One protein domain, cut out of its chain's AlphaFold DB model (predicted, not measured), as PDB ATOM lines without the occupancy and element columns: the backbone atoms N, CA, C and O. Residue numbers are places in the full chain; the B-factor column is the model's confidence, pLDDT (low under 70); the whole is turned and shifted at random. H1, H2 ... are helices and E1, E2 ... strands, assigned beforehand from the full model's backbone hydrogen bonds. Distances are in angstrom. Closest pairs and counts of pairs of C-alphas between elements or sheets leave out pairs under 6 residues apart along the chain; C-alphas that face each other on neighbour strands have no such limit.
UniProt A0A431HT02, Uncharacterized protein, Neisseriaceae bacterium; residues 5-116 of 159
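AT A GLANCE: This is residues 5 to 116 of the 159 residues of an uncharacterized protein of Neisseriaceae bacterium (UniProt A0A431HT02). One twisted sheet of six strands curls round helix H2, and a second helix, H1, crosses H2 at a steep tilt on the same face, over the part of the sheet near E2 and E3. The other face has no named helix, which gives two layers, helices on one face of a sheet. The printed part has 112 residues, with named elements in the order E1 H1 E2 E3 E4 E5 H2 E6; the sheet's order is E2 E3 E4 E5 E1 E6, all antiparallel, and the class is mixed, helices and strands. The whole is compact and rounded, with a radius of gyration of the C-alphas of 13.2 A and spans of 33 by 33 by 27 A.

IN THESE COORDINATES: Begin in the sheet with its longest strand, E4, residues 60 to 68: find C-alpha 60 at (-25.514, -22.426, 28.419) and go 25.7 A to C-alpha 68. On one side of it look for E3, residues 51 to 57, 20.2 A, and then E2, residues 35 to 40, 16.9 A. On the other side come E5, residues 71 to 75, 13.4 A, then E1, residues 5 to 8, and E6, residues 102 to 105, each 10.3 A. E1 begins at C-alpha 5, (-11.970, -24.018, 39.090), and E6 ends at C-alpha 105, (-11.402, -21.931, 42.582). H1 is residues 15 to 28, 20.0 A, and H2 is residues 82 to 99, 25.8 A.

HOW THE PARTS SIT: E2 E3 E4 E5 form a meander, each strand the antiparallel neighbour of the one before, with three hairpins. Look for N 37 and O 54 at 2.9 A between E2 and E3, N 62 and O 55 at 2.8 A between E3 and E4, and N 73 and O 65 at 2.9 A between E4 and E5. Further across, N 7 and O 72 are 2.8 A apart between E5 and E1, and N 6 and O 104 are 2.9 A apart between E1 and the edge strand E6. E5, H2 and E6 make a split strand-helix-strand unit, two strands running the same way with E1 between them, and its crossover is right-handed. H2 is on the sheet; its closest C-alphas to E1 are those of Ala 96 and Val 7, 6.2 A. H1 is on the sheet at a height of 9.3 A, over E3 and only just not over E4, on which 2 of its C-alphas fall; it runs along the strands, at 6 degrees to E3 on the local plane. H2, with residues 90 to 95 alone, touches H1, opposite ways at a steep tilt of 50 degrees; their closest C-alphas are those of Ile 22 and Ile 91, 6.5 A. In H1 and H2 every O i to N i+4 pair is within hydrogen-bond range.

THE WHOLE: The C-alphas of Glu 44 and Glu 116, 39.8 A, are the two farthest apart. The printed part has no cut and no long link. Its mean pLDDT is 92.0; look for values under 70 at residues 78 to 80, between E5 and H2.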
ATOM      1  N   ALA A   5     -12.146 -23.071  37.997       93.50
ATOM      2  CA  ALA A   5     -11.970 -24.018  39.090       93.50
ATOM      3  C   ALA A   5     -11.163 -25.223  38.615       93.50
ATOM      4  O   ALA A   5     -11.220 -25.625  37.453       93.50
ATOM      5  N   TRP A   6     -10.414 -25.834  39.527       96.19
ATOM      6  CA  TRP A   6      -9.593 -26.993  39.202       96.19
ATOM      7  C   TRP A   6      -9.498 -28.001  40.337       96.19
ATOM      8  O   TRP A   6      -9.656 -27.699  41.522       96.19
ATOM      9  N   VAL A   7      -9.177 -29.234  39.955       98.06
ATOM     10  CA  VAL A   7      -8.947 -30.355  40.859       98.06
ATOM     11  C   VAL A   7      -7.556 -30.921  40.619       98.06
ATOM     12  O   VAL A   7      -7.258 -31.471  39.558       98.06
ATOM     13  N   LYS A   8      -6.697 -30.842  41.640       97.75
ATOM     14  CA  LYS A   8      -5.390 -31.523  41.644       97.75
ATOM     15  C   LYS A   8      -5.502 -32.846  42.375       97.75
ATOM     16  O   LYS A   8      -5.841 -32.870  43.562       97.75
ATOM     17  N   THR A   9      -5.217 -33.945  41.684       97.94
ATOM     18  CA  THR A   9      -5.490 -35.300  42.170       97.94
ATOM     19  C   THR A   9      -4.236 -36.035  42.625       97.94
ATOM     20  O   THR A   9      -3.110 -35.734  42.225       97.94
ATOM     21  N   ARG A  10      -4.424 -37.038  43.491       96.31
ATOM     22  CA  ARG A  10      -3.352 -37.988  43.839       96.31
ATOM     23  C   ARG A  10      -3.298 -39.159  42.865       96.31
ATOM     24  O   ARG A  10      -2.219 -39.692  42.608       96.31
ATOM     25  N   LYS A  11      -4.460 -39.568  42.348       97.25
ATOM     26  CA  LYS A  11      -4.601 -40.652  41.372       97.25
ATOM     27  C   LYS A  11      -4.596 -40.095  39.952       97.25
ATOM     28  O   LYS A  11      -5.127 -39.013  39.714       97.25
ATOM     29  N   VAL A  12      -4.016 -40.859  39.031       97.94
ATOM     30  CA  VAL A  12      -4.092 -40.578  37.593       97.94
ATOM     31  C   VAL A  12      -5.545 -40.687  37.135       97.94
ATOM     32  O   VAL A  12      -6.229 -41.648  37.491       97.94
ATOM     33  N   MET A  13      -5.987 -39.695  36.373       97.94
ATOM     34  CA  MET A  13      -7.276 -39.646  35.702       97.94
ATOM     35  C   MET A  13      -7.102 -40.137  34.274       97.94
ATOM     36  O   MET A  13      -6.195 -39.685  33.573       97.94
ATOM     37  N   LYS A  14      -7.974 -41.051  33.849       97.75
ATOM     38  CA  LYS A  14      -8.127 -41.385  32.437       97.75
ATOM     39  C   LYS A  14      -9.357 -40.677  31.856       97.75
ATOM     40  O   LYS A  14     -10.340 -40.531  32.591       97.75
ATOM     41  N   PRO A  15      -9.340 -40.267  30.578       97.25
ATOM     42  CA  PRO A  15     -10.446 -39.531  29.960       97.25
ATOM     43  C   PRO A  15     -11.788 -40.254  30.080       97.25
ATOM     44  O   PRO A  15     -12.780 -39.643  30.464       97.25
ATOM     45  N   GLU A  16     -11.819 -41.570  29.865       97.81
ATOM     46  CA  GLU A  16     -13.042 -42.368  29.974       97.81
ATOM     47  C   GLU A  16     -13.672 -42.290  31.371       97.81
ATOM     48  O   GLU A  16     -14.889 -42.249  31.510       97.81
ATOM     49  N   GLN A  17     -12.856 -42.159  32.421       98.25
ATOM     50  CA  GLN A  17     -13.350 -42.046  33.790       98.25
ATOM     51  C   GLN A  17     -13.930 -40.659  34.090       98.25
ATOM     52  O   GLN A  17     -14.765 -40.537  34.988       98.25
ATOM     53  N   ILE A  18     -13.471 -39.620  33.387       98.25
ATOM     54  CA  ILE A  18     -14.052 -38.277  33.463       98.25
ATOM     55  C   ILE A  18     -15.386 -38.259  32.721       98.25
ATOM     56  O   ILE A  18     -16.378 -37.822  33.302       98.25
ATOM     57  N   SER A  19     -15.444 -38.827  31.512       98.19
ATOM     58  CA  SER A  19     -16.703 -39.016  30.783       98.19
ATOM     59  C   SER A  19     -17.731 -39.766  31.635       98.19
ATOM     60  O   SER A  19     -18.846 -39.284  31.799       98.19
ATOM     61  N   ASP A  20     -17.338 -40.873  32.276       98.25
ATOM     62  CA  ASP A  20     -18.208 -41.624  33.191       98.25
ATOM     63  C   ASP A  20     -18.779 -40.757  34.325       98.25
ATOM     64  O   ASP A  20     -19.940 -40.918  34.694       98.25
ATOM     65  N   ILE A  21     -17.969 -39.860  34.909       97.88
ATOM     66  CA  ILE A  21     -18.429 -38.956  35.976       97.88
ATOM     67  C   ILE A  21     -19.495 -38.008  35.430       97.88
ATOM     68  O   ILE A  21     -20.566 -37.897  36.026       97.88
ATOM     69  N   ILE A  22     -19.213 -37.340  34.310       97.56
ATOM     70  CA  ILE A  22     -20.118 -36.339  33.733       97.56
ATOM     71  C   ILE A  22     -21.429 -37.005  33.301       97.56
ATOM     72  O   ILE A  22     -22.504 -36.506  33.627       97.56
ATOM     73  N   GLU A  23     -21.360 -38.169  32.656       97.31
ATOM     74  CA  GLU A  23     -22.536 -38.942  32.244       97.31
ATOM     75  C   GLU A  23     -23.357 -39.448  33.436       97.31
ATOM     76  O   GLU A  23     -24.590 -39.409  33.420       97.31
ATOM     77  N   ASN A  24     -22.699 -39.908  34.504       96.44
ATOM     78  CA  ASN A  24     -23.397 -40.334  35.712       96.44
ATOM     79  C   ASN A  24     -24.090 -39.157  36.411       96.44
ATOM     80  O   ASN A  24     -25.245 -39.277  36.822       96.44
ATOM     81  N   LEU A  25     -23.422 -38.006  36.509       95.19
ATOM     82  CA  LEU A  25     -24.038 -36.779  37.007       95.19
ATOM     83  C   LEU A  25     -25.226 -36.380  36.133       95.19
ATOM     84  O   LEU A  25     -26.291 -36.073  36.669       95.19
ATOM     85  N   ASN A  26     -25.081 -36.443  34.807       94.56
ATOM     86  CA  ASN A  26     -26.155 -36.113  33.878       94.56
ATOM     87  C   ASN A  26     -27.404 -36.963  34.143       94.56
ATOM     88  O   ASN A  26     -28.498 -36.431  34.292       94.56
ATOM     89  N   LYS A  27     -27.230 -38.277  34.310       93.06
ATOM     90  CA  LYS A  27     -28.325 -39.210  34.616       93.06
ATOM     91  C   LYS A  27     -28.954 -38.976  35.987       93.06
ATOM     92  O   LYS A  27     -30.173 -39.031  36.115       93.06
ATOM     93  N   THR A  28     -28.134 -38.761  37.013       90.69
ATOM     94  CA  THR A  28     -28.584 -38.799  38.417       90.69
ATOM     95  C   THR A  28     -29.012 -37.444  38.968       90.69
ATOM     96  O   THR A  28     -29.962 -37.386  39.742       90.69
ATOM     97  N   LYS A  29     -28.341 -36.357  38.572       89.81
ATOM     98  CA  LYS A  29     -28.631 -34.992  39.037       89.81
ATOM     99  C   LYS A  29     -29.308 -34.136  37.975       89.81
ATOM    100  O   LYS A  29     -30.178 -33.341  38.318       89.81
ATOM    101  N   PHE A  30     -28.919 -34.292  36.706       89.12
ATOM    102  CA  PHE A  30     -29.378 -33.414  35.623       89.12
ATOM    103  C   PHE A  30     -30.417 -34.031  34.689       89.12
ATOM    104  O   PHE A  30     -30.738 -33.429  33.669       89.12
ATOM    105  N   LYS A  31     -30.968 -35.199  35.046       89.69
ATOM    106  CA  LYS A  31     -32.099 -35.849  34.360       89.69
ATOM    107  C   LYS A  31     -31.904 -35.985  32.836       89.69
ATOM    108  O   LYS A  31     -32.855 -35.940  32.070       89.69
ATOM    109  N   ASN A  32     -30.663 -36.214  32.396       91.19
ATOM    110  CA  ASN A  32     -30.251 -36.304  30.985       91.19
ATOM    111  C   ASN A  32     -30.455 -35.018  30.163       91.19
ATOM    112  O   ASN A  32     -30.537 -35.075  28.937       91.19
ATOM    113  N   LEU A  33     -30.527 -33.858  30.817       90.00
ATOM    114  CA  LEU A  33     -30.692 -32.568  30.147       90.00
ATOM    115  C   LEU A  33     -29.365 -31.968  29.669       90.00
ATOM    116  O   LEU A  33     -29.378 -31.028  28.871       90.00
ATOM    117  N   LEU A  34     -28.221 -32.488  30.129       92.69
ATOM    118  CA  LEU A  34     -26.922 -32.055  29.623       92.69
ATOM    119  C   LEU A  34     -26.631 -32.716  28.275       92.69
ATOM    120  O   LEU A  34     -26.770 -33.931  28.121       92.69
ATOM    121  N   LYS A  35     -26.139 -31.920  27.328       94.62
ATOM    122  CA  LYS A  35     -25.438 -32.406  26.138       94.62
ATOM    123  C   LYS A  35     -23.942 -32.398  26.430       94.62
ATOM    124  O   LYS A  35     -23.410 -31.358  26.809       94.62
ATOM    125  N   VAL A  36     -23.284 -33.542  26.265       95.62
ATOM    126  CA  VAL A  36     -21.854 -33.710  26.547       95.62
ATOM    127  C   VAL A  36     -21.144 -34.064  25.246       95.62
ATOM    128  O   VAL A  36     -21.393 -35.121  24.673       95.62
ATOM    129  N   ASP A  37     -20.264 -33.183  24.780       95.56
ATOM    130  CA  ASP A  37     -19.435 -33.414  23.596       95.56
ATOM    131  C   ASP A  37     -17.963 -33.543  24.026       95.56
ATOM    132  O   ASP A  37     -17.417 -32.650  24.673       95.56
ATOM    133  N   TYR A  38     -17.323 -34.666  23.693       95.75
ATOM    134  CA  TYR A  38     -15.909 -34.925  23.984       95.75
ATOM    135  C   TYR A  38     -15.042 -34.696  22.746       95.75
ATOM    136  O   TYR A  38     -15.368 -35.166  21.654       95.75
ATOM    137  N   HIS A  39     -13.895 -34.051  22.948       93.25
ATOM    138  CA  HIS A  39     -12.912 -33.762  21.914       93.25
ATOM    139  C   HIS A  39     -11.500 -34.120  22.395       93.25
ATOM    140  O   HIS A  39     -11.089 -33.752  23.500       93.25
ATOM    141  N   LEU A  40     -10.750 -34.818  21.539       94.06
ATOM    142  CA  LEU A  40      -9.307 -35.003  21.680       94.06
ATOM    143  C   LEU A  40      -8.612 -33.902  20.878       94.06
ATOM    144  O   LEU A  40      -8.885 -33.766  19.686       94.06
ATOM    145  N   ALA A  41      -7.729 -33.136  21.514       89.19
ATOM    146  CA  ALA A  41      -6.974 -32.099  20.825       89.19
ATOM    147  C   ALA A  41      -6.092 -32.709  19.729       89.19
ATOM    148  O   ALA A  41      -5.426 -33.727  19.932       89.19
ATOM    149  N   THR A  42      -6.055 -32.057  18.572       86.75
ATOM    150  CA  THR A  42      -5.165 -32.415  17.463       86.75
ATOM    151  C   THR A  42      -4.302 -31.212  17.085       86.75
ATOM    152  O   THR A  42      -4.495 -30.109  17.593       86.75
ATOM    153  N   LEU A  43      -3.326 -31.406  16.193       82.19
ATOM    154  CA  LEU A  43      -2.537 -30.287  15.663       82.19
ATOM    155  C   LEU A  43      -3.396 -29.293  14.863       82.19
ATOM    156  O   LEU A  43      -3.058 -28.115  14.800       82.19
ATOM    157  N   GLU A  44      -4.482 -29.769  14.251       82.25
ATOM    158  CA  GLU A  44      -5.385 -28.969  13.415       82.25
ATOM    159  C   GLU A  44      -6.498 -28.313  14.246       82.25
ATOM    160  O   GLU A  44      -6.946 -27.211  13.931       82.25
ATOM    161  N   GLU A  45      -6.891 -28.955  15.346       78.19
ATOM    162  CA  GLU A  45      -7.919 -28.494  16.277       78.19
ATOM    163  C   GLU A  45      -7.354 -28.477  17.708       78.19
ATOM    164  O   GLU A  45      -7.521 -29.446  18.462       78.19
ATOM    165  N   PRO A  46      -6.644 -27.402  18.103       75.88
ATOM    166  CA  PRO A  46      -6.120 -27.286  19.457       75.88
ATOM    167  C   PRO A  46      -7.273 -27.170  20.465       75.88
ATOM    168  O   PRO A  46      -8.190 -26.364  20.302       75.88
ATOM    169  N   GLY A  47      -7.216 -27.983  21.519       79.81
ATOM    170  CA  GLY A  47      -8.151 -27.943  22.642       79.81
ATOM    171  C   GLY A  47      -7.673 -27.043  23.783       79.81
ATOM    172  O   GLY A  47      -6.567 -26.505  23.753       79.81
ATOM    173  N   TRP A  48      -8.503 -26.919  24.822       85.81
ATOM    174  CA  TRP A  48      -8.113 -26.272  26.084       85.81
ATOM    175  C   TRP A  48      -7.094 -27.114  26.862       85.81
ATOM    176  O   TRP A  48      -6.214 -26.575  27.519       85.81
ATOM    177  N   GLY A  49      -7.189 -28.434  26.714       88.88
ATOM    178  CA  GLY A  49      -6.169 -29.416  27.063       88.88
ATOM    179  C   GLY A  49      -6.246 -30.597  26.097       88.88
ATOM    180  O   GLY A  49      -7.061 -30.587  25.171       88.88
ATOM    181  N   GLU A  50      -5.433 -31.632  26.327       92.00
ATOM    182  CA  GLU A  50      -5.399 -32.830  25.468       92.00
ATOM    183  C   GLU A  50      -6.788 -33.468  25.336       92.00
ATOM    184  O   GLU A  50      -7.212 -33.843  24.247       92.00
ATOM    185  N   HIS A  51      -7.533 -33.505  26.440       96.38
ATOM    186  CA  HIS A  51      -8.896 -34.020  26.503       96.38
ATOM    187  C   HIS A  51      -9.835 -32.916  26.971       96.38
ATOM    188  O   HIS A  51      -9.644 -32.388  28.066       96.38
ATOM    189  N   THR A  52     -10.844 -32.586  26.165       96.44
ATOM    190  CA  THR A  52     -11.800 -31.504  26.441       96.44
ATOM    191  C   THR A  52     -13.238 -32.019  26.365       96.44
ATOM    192  O   THR A  52     -13.582 -32.784  25.468       96.44
ATOM    193  N   TRP A  53     -14.089 -31.563  27.283       96.50
ATOM    194  CA  TRP A  53     -15.533 -31.794  27.280       96.50
ATOM    195  C   TRP A  53     -16.277 -30.463  27.242       96.50
ATOM    196  O   TRP A  53     -16.037 -29.574  28.067       96.50
ATOM    197  N   LEU A  54     -17.218 -30.359  26.310       94.31
ATOM    198  CA  LEU A  54     -18.216 -29.301  26.259       94.31
ATOM    199  C   LEU A  54     -19.496 -29.833  26.900       94.31
ATOM    200  O   LEU A  54     -20.078 -30.804  26.421       94.31
ATOM    201  N   VAL A  55     -19.914 -29.214  28.001       94.12
ATOM    202  CA  VAL A  55     -21.106 -29.609  28.757       94.12
ATOM    203  C   VAL A  55     -22.140 -28.501  28.636       94.12
ATOM    204  O   VAL A  55     -21.959 -27.411  29.177       94.12
ATOM    205  N   SER A  56     -23.222 -28.776  27.917       90.88
ATOM    206  CA  SER A  56     -24.225 -27.780  27.550       90.88
ATOM    207  C   SER A  56     -25.576 -28.069  28.186       90.88
ATOM    208  O   SER A  56     -26.021 -29.212  28.223       90.88
ATOM    209  N   LEU A  57     -26.257 -27.015  28.634       86.38
ATOM    210  CA  LEU A  57     -27.627 -27.047  29.139       86.38
ATOM    211  C   LEU A  57     -28.431 -25.931  28.461       86.38
ATOM    212  O   LEU A  57     -28.290 -24.748  28.779       86.38
ATOM    213  N   GLY A  58     -29.245 -26.295  27.472       84.44
ATOM    214  CA  GLY A  58     -29.893 -25.317  26.596       84.44
ATOM    215  C   GLY A  58     -28.858 -24.474  25.839       84.44
ATOM    216  O   GLY A  58     -28.049 -25.009  25.087       84.44
ATOM    217  N   LYS A  59     -28.880 -23.148  26.032       82.25
ATOM    218  CA  LYS A  59     -27.906 -22.206  25.435       82.25
ATOM    219  C   LYS A  59     -26.664 -21.973  26.302       82.25
ATOM    220  O   LYS A  59     -25.778 -21.222  25.909       82.25
ATOM    221  N   MET A  60     -26.635 -22.549  27.498       84.50
ATOM    222  CA  MET A  60     -25.514 -22.426  28.419       84.50
ATOM    223  C   MET A  60     -24.494 -23.517  28.122       84.50
ATOM    224  O   MET A  60     -24.882 -24.654  27.874       84.50
ATOM    225  N   GLN A  61     -23.207 -23.185  28.181       87.75
ATOM    226  CA  GLN A  61     -22.127 -24.127  27.913       87.75
ATOM    227  C   GLN A  61     -21.002 -23.946  28.929       87.75
ATOM    228  O   GLN A  61     -20.625 -22.824  29.270       87.75
ATOM    229  N   LYS A  62     -20.456 -25.072  29.381       90.38
ATOM    230  CA  LYS A  62     -19.238 -25.173  30.176       90.38
ATOM    231  C   LYS A  62     -18.179 -25.919  29.393       90.38
ATOM    232  O   LYS A  62     -18.486 -26.799  28.592       90.38
ATOM    233  N   VAL A  63     -16.931 -25.562  29.654       93.25
ATOM    234  CA  VAL A  63     -15.765 -26.249  29.109       93.25
ATOM    235  C   VAL A  63     -14.971 -26.789  30.278       93.25
ATOM    236  O   VAL A  63     -14.633 -26.030  31.185       93.25
ATOM    237  N   CYS A  64     -14.672 -28.080  30.251       95.69
ATOM    238  CA  CYS A  64     -13.739 -28.692  31.185       95.69
ATOM    239  C   CYS A  64     -12.717 -29.546  30.441       95.69
ATOM    240  O   CYS A  64     -12.988 -30.022  29.338       95.69
ATOM    241  N   TRP A  65     -11.520 -29.690  31.000       97.06
ATOM    242  CA  TRP A  65     -10.415 -30.369  30.331       97.06
ATOM    243  C   TRP A  65      -9.447 -31.017  31.317       97.06
ATOM    244  O   TRP A  65      -9.405 -30.696  32.507       97.06
ATOM    245  N   LEU A  66      -8.655 -31.957  30.802       96.88
ATOM    246  CA  LEU A  66      -7.463 -32.450  31.480       96.88
ATOM    247  C   LEU A  66      -6.262 -31.620  31.029       96.88
ATOM    248  O   LEU A  66      -5.769 -31.791  29.917       96.88
ATOM    249  N   GLU A  67      -5.781 -30.753  31.916       94.62
ATOM    250  CA  GLU A  67      -4.514 -30.035  31.741       94.62
ATOM    251  C   GLU A  67      -3.333 -31.012  31.837       94.62
ATOM    252  O   GLU A  67      -2.366 -30.956  31.087       94.62
ATOM    253  N   THR A  68      -3.433 -31.965  32.766       95.00
ATOM    254  CA  THR A  68      -2.542 -33.128  32.848       95.00
ATOM    255  C   THR A  68      -3.331 -34.331  33.352       95.00
ATOM    256  O   THR A  68      -4.435 -34.199  33.884       95.00
ATOM    257  N   SER A  69      -2.720 -35.514  33.345       96.69
ATOM    258  CA  SER A  69      -3.323 -36.727  33.916       96.69
ATOM    259  C   SER A  69      -3.601 -36.660  35.431       96.69
ATOM    260  O   SER A  69      -4.171 -37.593  35.999       96.69
ATOM    261  N   ARG A  70      -3.213 -35.573  36.118       97.81
ATOM    262  CA  ARG A  70      -3.522 -35.304  37.538       97.81
ATOM    263  C   ARG A  70      -4.062 -33.894  37.798       97.81
ATOM    264  O   ARG A  70      -4.097 -33.453  38.952       97.81
ATOM    265  N   HIS A  71      -4.466 -33.187  36.747       97.62
ATOM    266  CA  HIS A  71      -5.002 -31.837  36.841       97.62
ATOM    267  C   HIS A  71      -6.202 -31.687  35.909       97.62
ATOM    268  O   HIS A  71      -6.051 -31.732  34.692       97.62
ATOM    269  N   PHE A  72      -7.383 -31.562  36.506       98.06
ATOM    270  CA  PHE A  72      -8.639 -31.317  35.809       98.06
ATOM    271  C   PHE A  72      -9.056 -29.869  36.038       98.06
ATOM    272  O   PHE A  72      -9.004 -29.411  37.180       98.06
ATOM    273  N   GLU A  73      -9.495 -29.180  34.995       97.00
ATOM    274  CA  GLU A  73      -9.942 -27.789  35.060       97.00
ATOM    275  C   GLU A  73     -11.335 -27.629  34.451       97.00
ATOM    276  O   GLU A  73     -11.746 -28.388  33.571       97.00
ATOM    277  N   ILE A  74     -12.067 -26.627  34.931       95.25
ATOM    278  CA  ILE A  74     -13.335 -26.171  34.376       95.25
ATOM    279  C   ILE A  74     -13.341 -24.646  34.312       95.25
ATOM    280  O   ILE A  74     -12.950 -23.960  35.256       95.25
ATOM    281  N   SER A  75     -13.811 -24.109  33.190       92.06
ATOM    282  CA  SER A  75     -14.035 -22.675  33.044       92.06
ATOM    283  C   SER A  75     -15.414 -22.309  33.581       92.06
ATOM    284  O   SER A  75     -16.423 -22.878  33.155       92.06
ATOM    285  N   HIS A  76     -15.485 -21.303  34.455       84.69
ATOM    286  CA  HIS A  76     -16.766 -20.785  34.937       84.69
ATOM    287  C   HIS A  76     -17.574 -20.098  33.825       84.69
ATOM    288  O   HIS A  76     -18.803 -20.033  33.909       84.69
ATOM    289  N   GLY A  77     -16.917 -19.608  32.770       71.50
ATOM    290  CA  GLY A  77     -17.548 -18.760  31.757       71.50
ATOM    291  C   GLY A  77     -18.009 -17.399  32.306       71.50
ATOM    292  O   GLY A  77     -17.833 -17.076  33.481       71.50
ATOM    293  N   GLY A  78     -18.588 -16.566  31.436       63.38
ATOM    294  CA  GLY A  78     -19.213 -15.294  31.814       63.38
ATOM    295  C   GLY A  78     -20.736 -15.420  31.902       63.38
ATOM    296  O   GLY A  78     -21.346 -16.077  31.065       63.38
ATOM    297  N   GLY A  79     -21.359 -14.773  32.892       60.59
ATOM    298  CA  GLY A  79     -22.823 -14.618  32.955       60.59
ATOM    299  C   GLY A  79     -23.620 -15.837  33.436       60.59
ATOM    300  O   GLY A  79     -24.825 -15.896  33.204       60.59
ATOM    301  N   GLY A  80     -22.984 -16.810  34.096       62.09
ATOM    302  CA  GLY A  80     -23.674 -18.011  34.566       62.09
ATOM    303  C   GLY A  80     -24.445 -17.817  35.872       62.09
ATOM    304  O   GLY A  80     -23.864 -17.453  36.894       62.09
ATOM    305  N   GLY A  81     -25.754 -18.089  35.838       79.50
ATOM    306  CA  GLY A  81     -26.620 -18.135  37.020       79.50
ATOM    307  C   GLY A  81     -26.278 -19.292  37.967       79.50
ATOM    308  O   GLY A  81     -25.392 -20.108  37.700       79.50
ATOM    309  N   SER A  82     -26.991 -19.384  39.089       88.88
ATOM    310  CA  SER A  82     -26.692 -20.344  40.162       88.88
ATOM    311  C   SER A  82     -26.663 -21.813  39.707       88.88
ATOM    312  O   SER A  82     -25.862 -22.588  40.224       88.88
ATOM    313  N   LEU A  83     -27.450 -22.179  38.692       88.44
ATOM    314  CA  LEU A  83     -27.452 -23.515  38.087       88.44
ATOM    315  C   LEU A  83     -26.105 -23.895  37.451       88.44
ATOM    316  O   LEU A  83     -25.626 -25.012  37.632       88.44
ATOM    317  N   LEU A  84     -25.453 -22.964  36.754       88.88
ATOM    318  CA  LEU A  84     -24.153 -23.225  36.134       88.88
ATOM    319  C   LEU A  84     -23.039 -23.396  37.169       88.88
ATOM    320  O   LEU A  84     -22.135 -24.199  36.968       88.88
ATOM    321  N   TRP A  85     -23.117 -22.678  38.286       90.31
ATOM    322  CA  TRP A  85     -22.203 -22.888  39.407       90.31
ATOM    323  C   TRP A  85     -22.444 -24.226  40.106       90.31
ATOM    324  O   TRP A  85     -21.496 -24.903  40.502       90.31
ATOM    325  N   TRP A  86     -23.706 -24.644  40.215       92.69
ATOM    326  CA  TRP A  86     -24.043 -25.961  40.746       92.69
ATOM    327  C   TRP A  86     -23.558 -27.107  39.836       92.69
ATOM    328  O   TRP A  86     -23.146 -28.161  40.332       92.69
ATOM    329  N   LEU A  87     -23.535 -26.901  38.515       93.00
ATOM    330  CA  LEU A  87     -22.894 -27.817  37.568       93.00
ATOM    331  C   LEU A  87     -21.382 -27.910  37.812       93.00
ATOM    332  O   LEU A  87     -20.868 -29.016  37.995       93.00
ATOM    333  N   ASP A  88     -20.689 -26.769  37.893       93.81
ATOM    334  CA  ASP A  88     -19.237 -26.729  38.115       93.81
ATOM    335  C   ASP A  88     -18.840 -27.459  39.400       93.81
ATOM    336  O   ASP A  88     -17.942 -28.310  39.408       93.81
ATOM    337  N   ILE A  89     -19.546 -27.159  40.494       94.06
ATOM    338  CA  ILE A  89     -19.244 -27.752  41.794       94.06
ATOM    339  C   ILE A  89     -19.593 -29.240  41.831       94.06
ATOM    340  O   ILE A  89     -18.886 -30.006  42.476       94.06
ATOM    341  N   SER A  90     -20.629 -29.683  41.107       95.75
ATOM    342  CA  SER A  90     -20.975 -31.107  41.019       95.75
ATOM    343  C   SER A  90     -19.895 -31.906  40.289       95.75
ATOM    344  O   SER A  90     -19.469 -32.944  40.792       95.75
ATOM    345  N   ILE A  91     -19.404 -31.408  39.148       96.81
ATOM    346  CA  ILE A  91     -18.345 -32.080  38.379       96.81
ATOM    347  C   ILE A  91     -17.042 -32.114  39.185       96.81
ATOM    348  O   ILE A  91     -16.454 -33.179  39.386       96.81
ATOM    349  N   THR A  92     -16.595 -30.963  39.693       97.50
ATOM    350  CA  THR A  92     -15.332 -30.878  40.446       97.50
ATOM    351  C   THR A  92     -15.372 -31.679  41.750       97.50
ATOM    352  O   THR A  92     -14.370 -32.306  42.107       97.50
ATOM    353  N   ASN A  93     -16.521 -31.742  42.435       98.06
ATOM    354  CA  ASN A  93     -16.709 -32.575  43.622       98.06
ATOM    355  C   ASN A  93     -16.498 -34.062  43.332       98.06
ATOM    356  O   ASN A  93     -15.715 -34.713  44.030       98.06
ATOM    357  N   ASP A  94     -17.146 -34.590  42.296       97.75
ATOM    358  CA  ASP A  94     -17.080 -36.018  41.974       97.75
ATOM    359  C   ASP A  94     -15.700 -36.420  41.442       97.75
ATOM    360  O   ASP A  94     -15.176 -37.479  41.808       97.75
ATOM    361  N   VAL A  95     -15.040 -35.542  40.677       98.25
ATOM    362  CA  VAL A  95     -13.629 -35.725  40.296       98.25
ATOM    363  C   VAL A  95     -12.744 -35.767  41.548       98.25
ATOM    364  O   VAL A  95     -11.929 -36.680  41.718       98.25
ATOM    365  N   ALA A  96     -12.912 -34.824  42.478       98.31
ATOM    366  CA  ALA A  96     -12.117 -34.799  43.701       98.31
ATOM    367  C   ALA A  96     -12.350 -36.037  44.580       98.31
ATOM    368  O   ALA A  96     -11.382 -36.584  45.116       98.31
ATOM    369  N   LEU A  97     -13.589 -36.515  44.697       97.69
ATOM    370  CA  LEU A  97     -13.918 -37.747  45.413       97.69
ATOM    371  C   LEU A  97     -13.249 -38.967  44.774       97.69
ATOM    372  O   LEU A  97     -12.466 -39.664  45.428       97.69
ATOM    373  N   ARG A  98     -13.503 -39.206  43.480       97.75
ATOM    374  CA  ARG A  98     -13.046 -40.419  42.780       97.75
ATOM    375  C   ARG A  98     -11.520 -40.531  42.772       97.75
ATOM    376  O   ARG A  98     -10.961 -41.624  42.933       97.75
ATOM    377  N   PHE A  99     -10.829 -39.395  42.657       98.25
ATOM    378  CA  PHE A  99      -9.376 -39.344  42.478       98.25
ATOM    379  C   PHE A  99      -8.591 -38.821  43.692       98.25
ATOM    380  O   PHE A  99      -7.375 -38.601  43.595       98.25
ATOM    381  N   ASN A 100      -9.246 -38.677  44.852       97.69
ATOM    382  CA  ASN A 100      -8.665 -38.119  46.082       97.69
ATOM    383  C   ASN A 100      -7.966 -36.767  45.829       97.69
ATOM    384  O   ASN A 100      -6.801 -36.552  46.187       97.69
ATOM    385  N   GLY A 101      -8.672 -35.875  45.139       97.38
ATOM    386  CA  GLY A 101      -8.199 -34.554  44.756       97.38
ATOM    387  C   GLY A 101      -8.457 -33.471  45.792       97.38
ATOM    388  O   GLY A 101      -9.110 -33.699  46.809       97.38
ATOM    389  N   ASN A 102      -7.868 -32.304  45.553       98.00
ATOM    390  CA  ASN A 102      -8.207 -31.048  46.213       98.00
ATOM    391  C   ASN A 102      -8.793 -30.110  45.162       98.00
ATOM    392  O   ASN A 102      -8.166 -29.921  44.118       98.00
ATOM    393  N   ILE A 103      -9.946 -29.533  45.471       97.75
ATOM    394  CA  ILE A 103     -10.619 -28.519  44.666       97.75
ATOM    395  C   ILE A 103     -10.028 -27.154  45.027       97.75
ATOM    396  O   ILE A 103      -9.621 -26.915  46.170       97.75
ATOM    397  N   SER A 104      -9.905 -26.283  44.039       96.00
ATOM    398  CA  SER A 104      -9.544 -24.872  44.165       96.00
ATOM    399  C   SER A 104     -10.339 -24.084  43.130       96.00
ATOM    400  O   SER A 104     -10.747 -24.653  42.119       96.00
ATOM    401  N   ASP A 105     -10.557 -22.805  43.393       92.12
ATOM    402  CA  ASP A 105     -11.402 -21.931  42.582       92.12
ATOM    403  C   ASP A 105     -10.810 -20.519  42.620       92.12
ATOM    404  O   ASP A 105     -10.301 -20.079  43.664       92.12
ATOM    405  N   ASP A 106     -10.787 -19.846  41.477       87.69
ATOM    406  CA  ASP A 106     -10.228 -18.507  41.360       87.69
ATOM    407  C   ASP A 106     -11.002 -17.502  42.221       87.69
ATOM    408  O   ASP A 106     -12.213 -17.334  42.142       87.69
ATOM    409  N   GLY A 107     -10.272 -16.771  43.064       81.44
ATOM    410  CA  GLY A 107     -10.876 -15.835  44.017       81.44
ATOM    411  C   GLY A 107     -11.259 -16.466  45.359       81.44
ATOM    412  O   GLY A 107     -11.657 -15.738  46.270       81.44
ATOM    413  N   VAL A 108     -11.045 -17.774  45.539       84.56
ATOM    414  CA  VAL A 108     -11.159 -18.454  46.835       84.56
ATOM    415  C   VAL A 108      -9.763 -18.809  47.354       84.56
ATOM    416  O   VAL A 108      -9.016 -19.570  46.747       84.56
ATOM    417  N   SER A 109      -9.384 -18.276  48.519       82.31
ATOM    418  CA  SER A 109      -8.052 -18.513  49.109       82.31
ATOM    419  C   SER A 109      -7.850 -19.944  49.639       82.31
ATOM    420  O   SER A 109      -6.721 -20.360  49.909       82.31
ATOM    421  N   GLY A 110      -8.936 -20.703  49.800       87.56
ATOM    422  CA  GLY A 110      -8.950 -22.049  50.361       87.56
ATOM    423  C   GLY A 110      -8.928 -23.170  49.321       87.56
ATOM    424  O   GLY A 110      -9.293 -23.000  48.163       87.56
ATOM    425  N   LYS A 111      -8.540 -24.364  49.779       93.88
ATOM    426  CA  LYS A 111      -8.694 -25.624  49.041       93.88
ATOM    427  C   LYS A 111      -9.528 -26.580  49.869       93.88
ATOM    428  O   LYS A 111      -9.364 -26.627  51.088       93.88
ATOM    429  N   TRP A 112     -10.367 -27.379  49.225       95.50
ATOM    430  CA  TRP A 112     -11.223 -28.334  49.929       95.50
ATOM    431  C   TRP A 112     -11.245 -29.702  49.258       95.50
ATOM    432  O   TRP A 112     -10.781 -29.894  48.134       95.50
ATOM    433  N   LYS A 113     -11.741 -30.688  50.003       97.06
ATOM    434  CA  LYS A 113     -11.959 -32.051  49.523       97.06
ATOM    435  C   LYS A 113     -13.369 -32.191  48.969       97.06
ATOM    436  O   LYS A 113     -14.286 -31.545  49.474       97.06
ATOM    437  N   GLY A 114     -13.523 -33.071  47.980       95.06
ATOM    438  CA  GLY A 114     -14.845 -33.541  47.585       95.06
ATOM    439  C   GLY A 114     -15.538 -34.235  48.761       95.06
ATOM    440  O   GLY A 114     -14.870 -34.839  49.608       95.06
ATOM    441  N   LYS A 115     -16.862 -34.120  48.828       96.06
ATOM    442  CA  LYS A 115     -17.710 -34.690  49.880       96.06
ATOM    443  C   LYS A 115     -18.809 -35.537  49.247       96.06
ATOM    444  O   LYS A 115     -19.395 -35.147  48.237       96.06
ATOM    445  N   GLU A 116     -19.082 -36.703  49.826       94.19
ATOM    446  CA  GLU A 116     -20.212 -37.527  49.394       94.19
ATOM    447  C   GLU A 116     -21.512 -36.736  49.544       94.19
ATOM    448  O   GLU A 116     -21.689 -36.009  50.522       94.19
TER     449      GLU A 116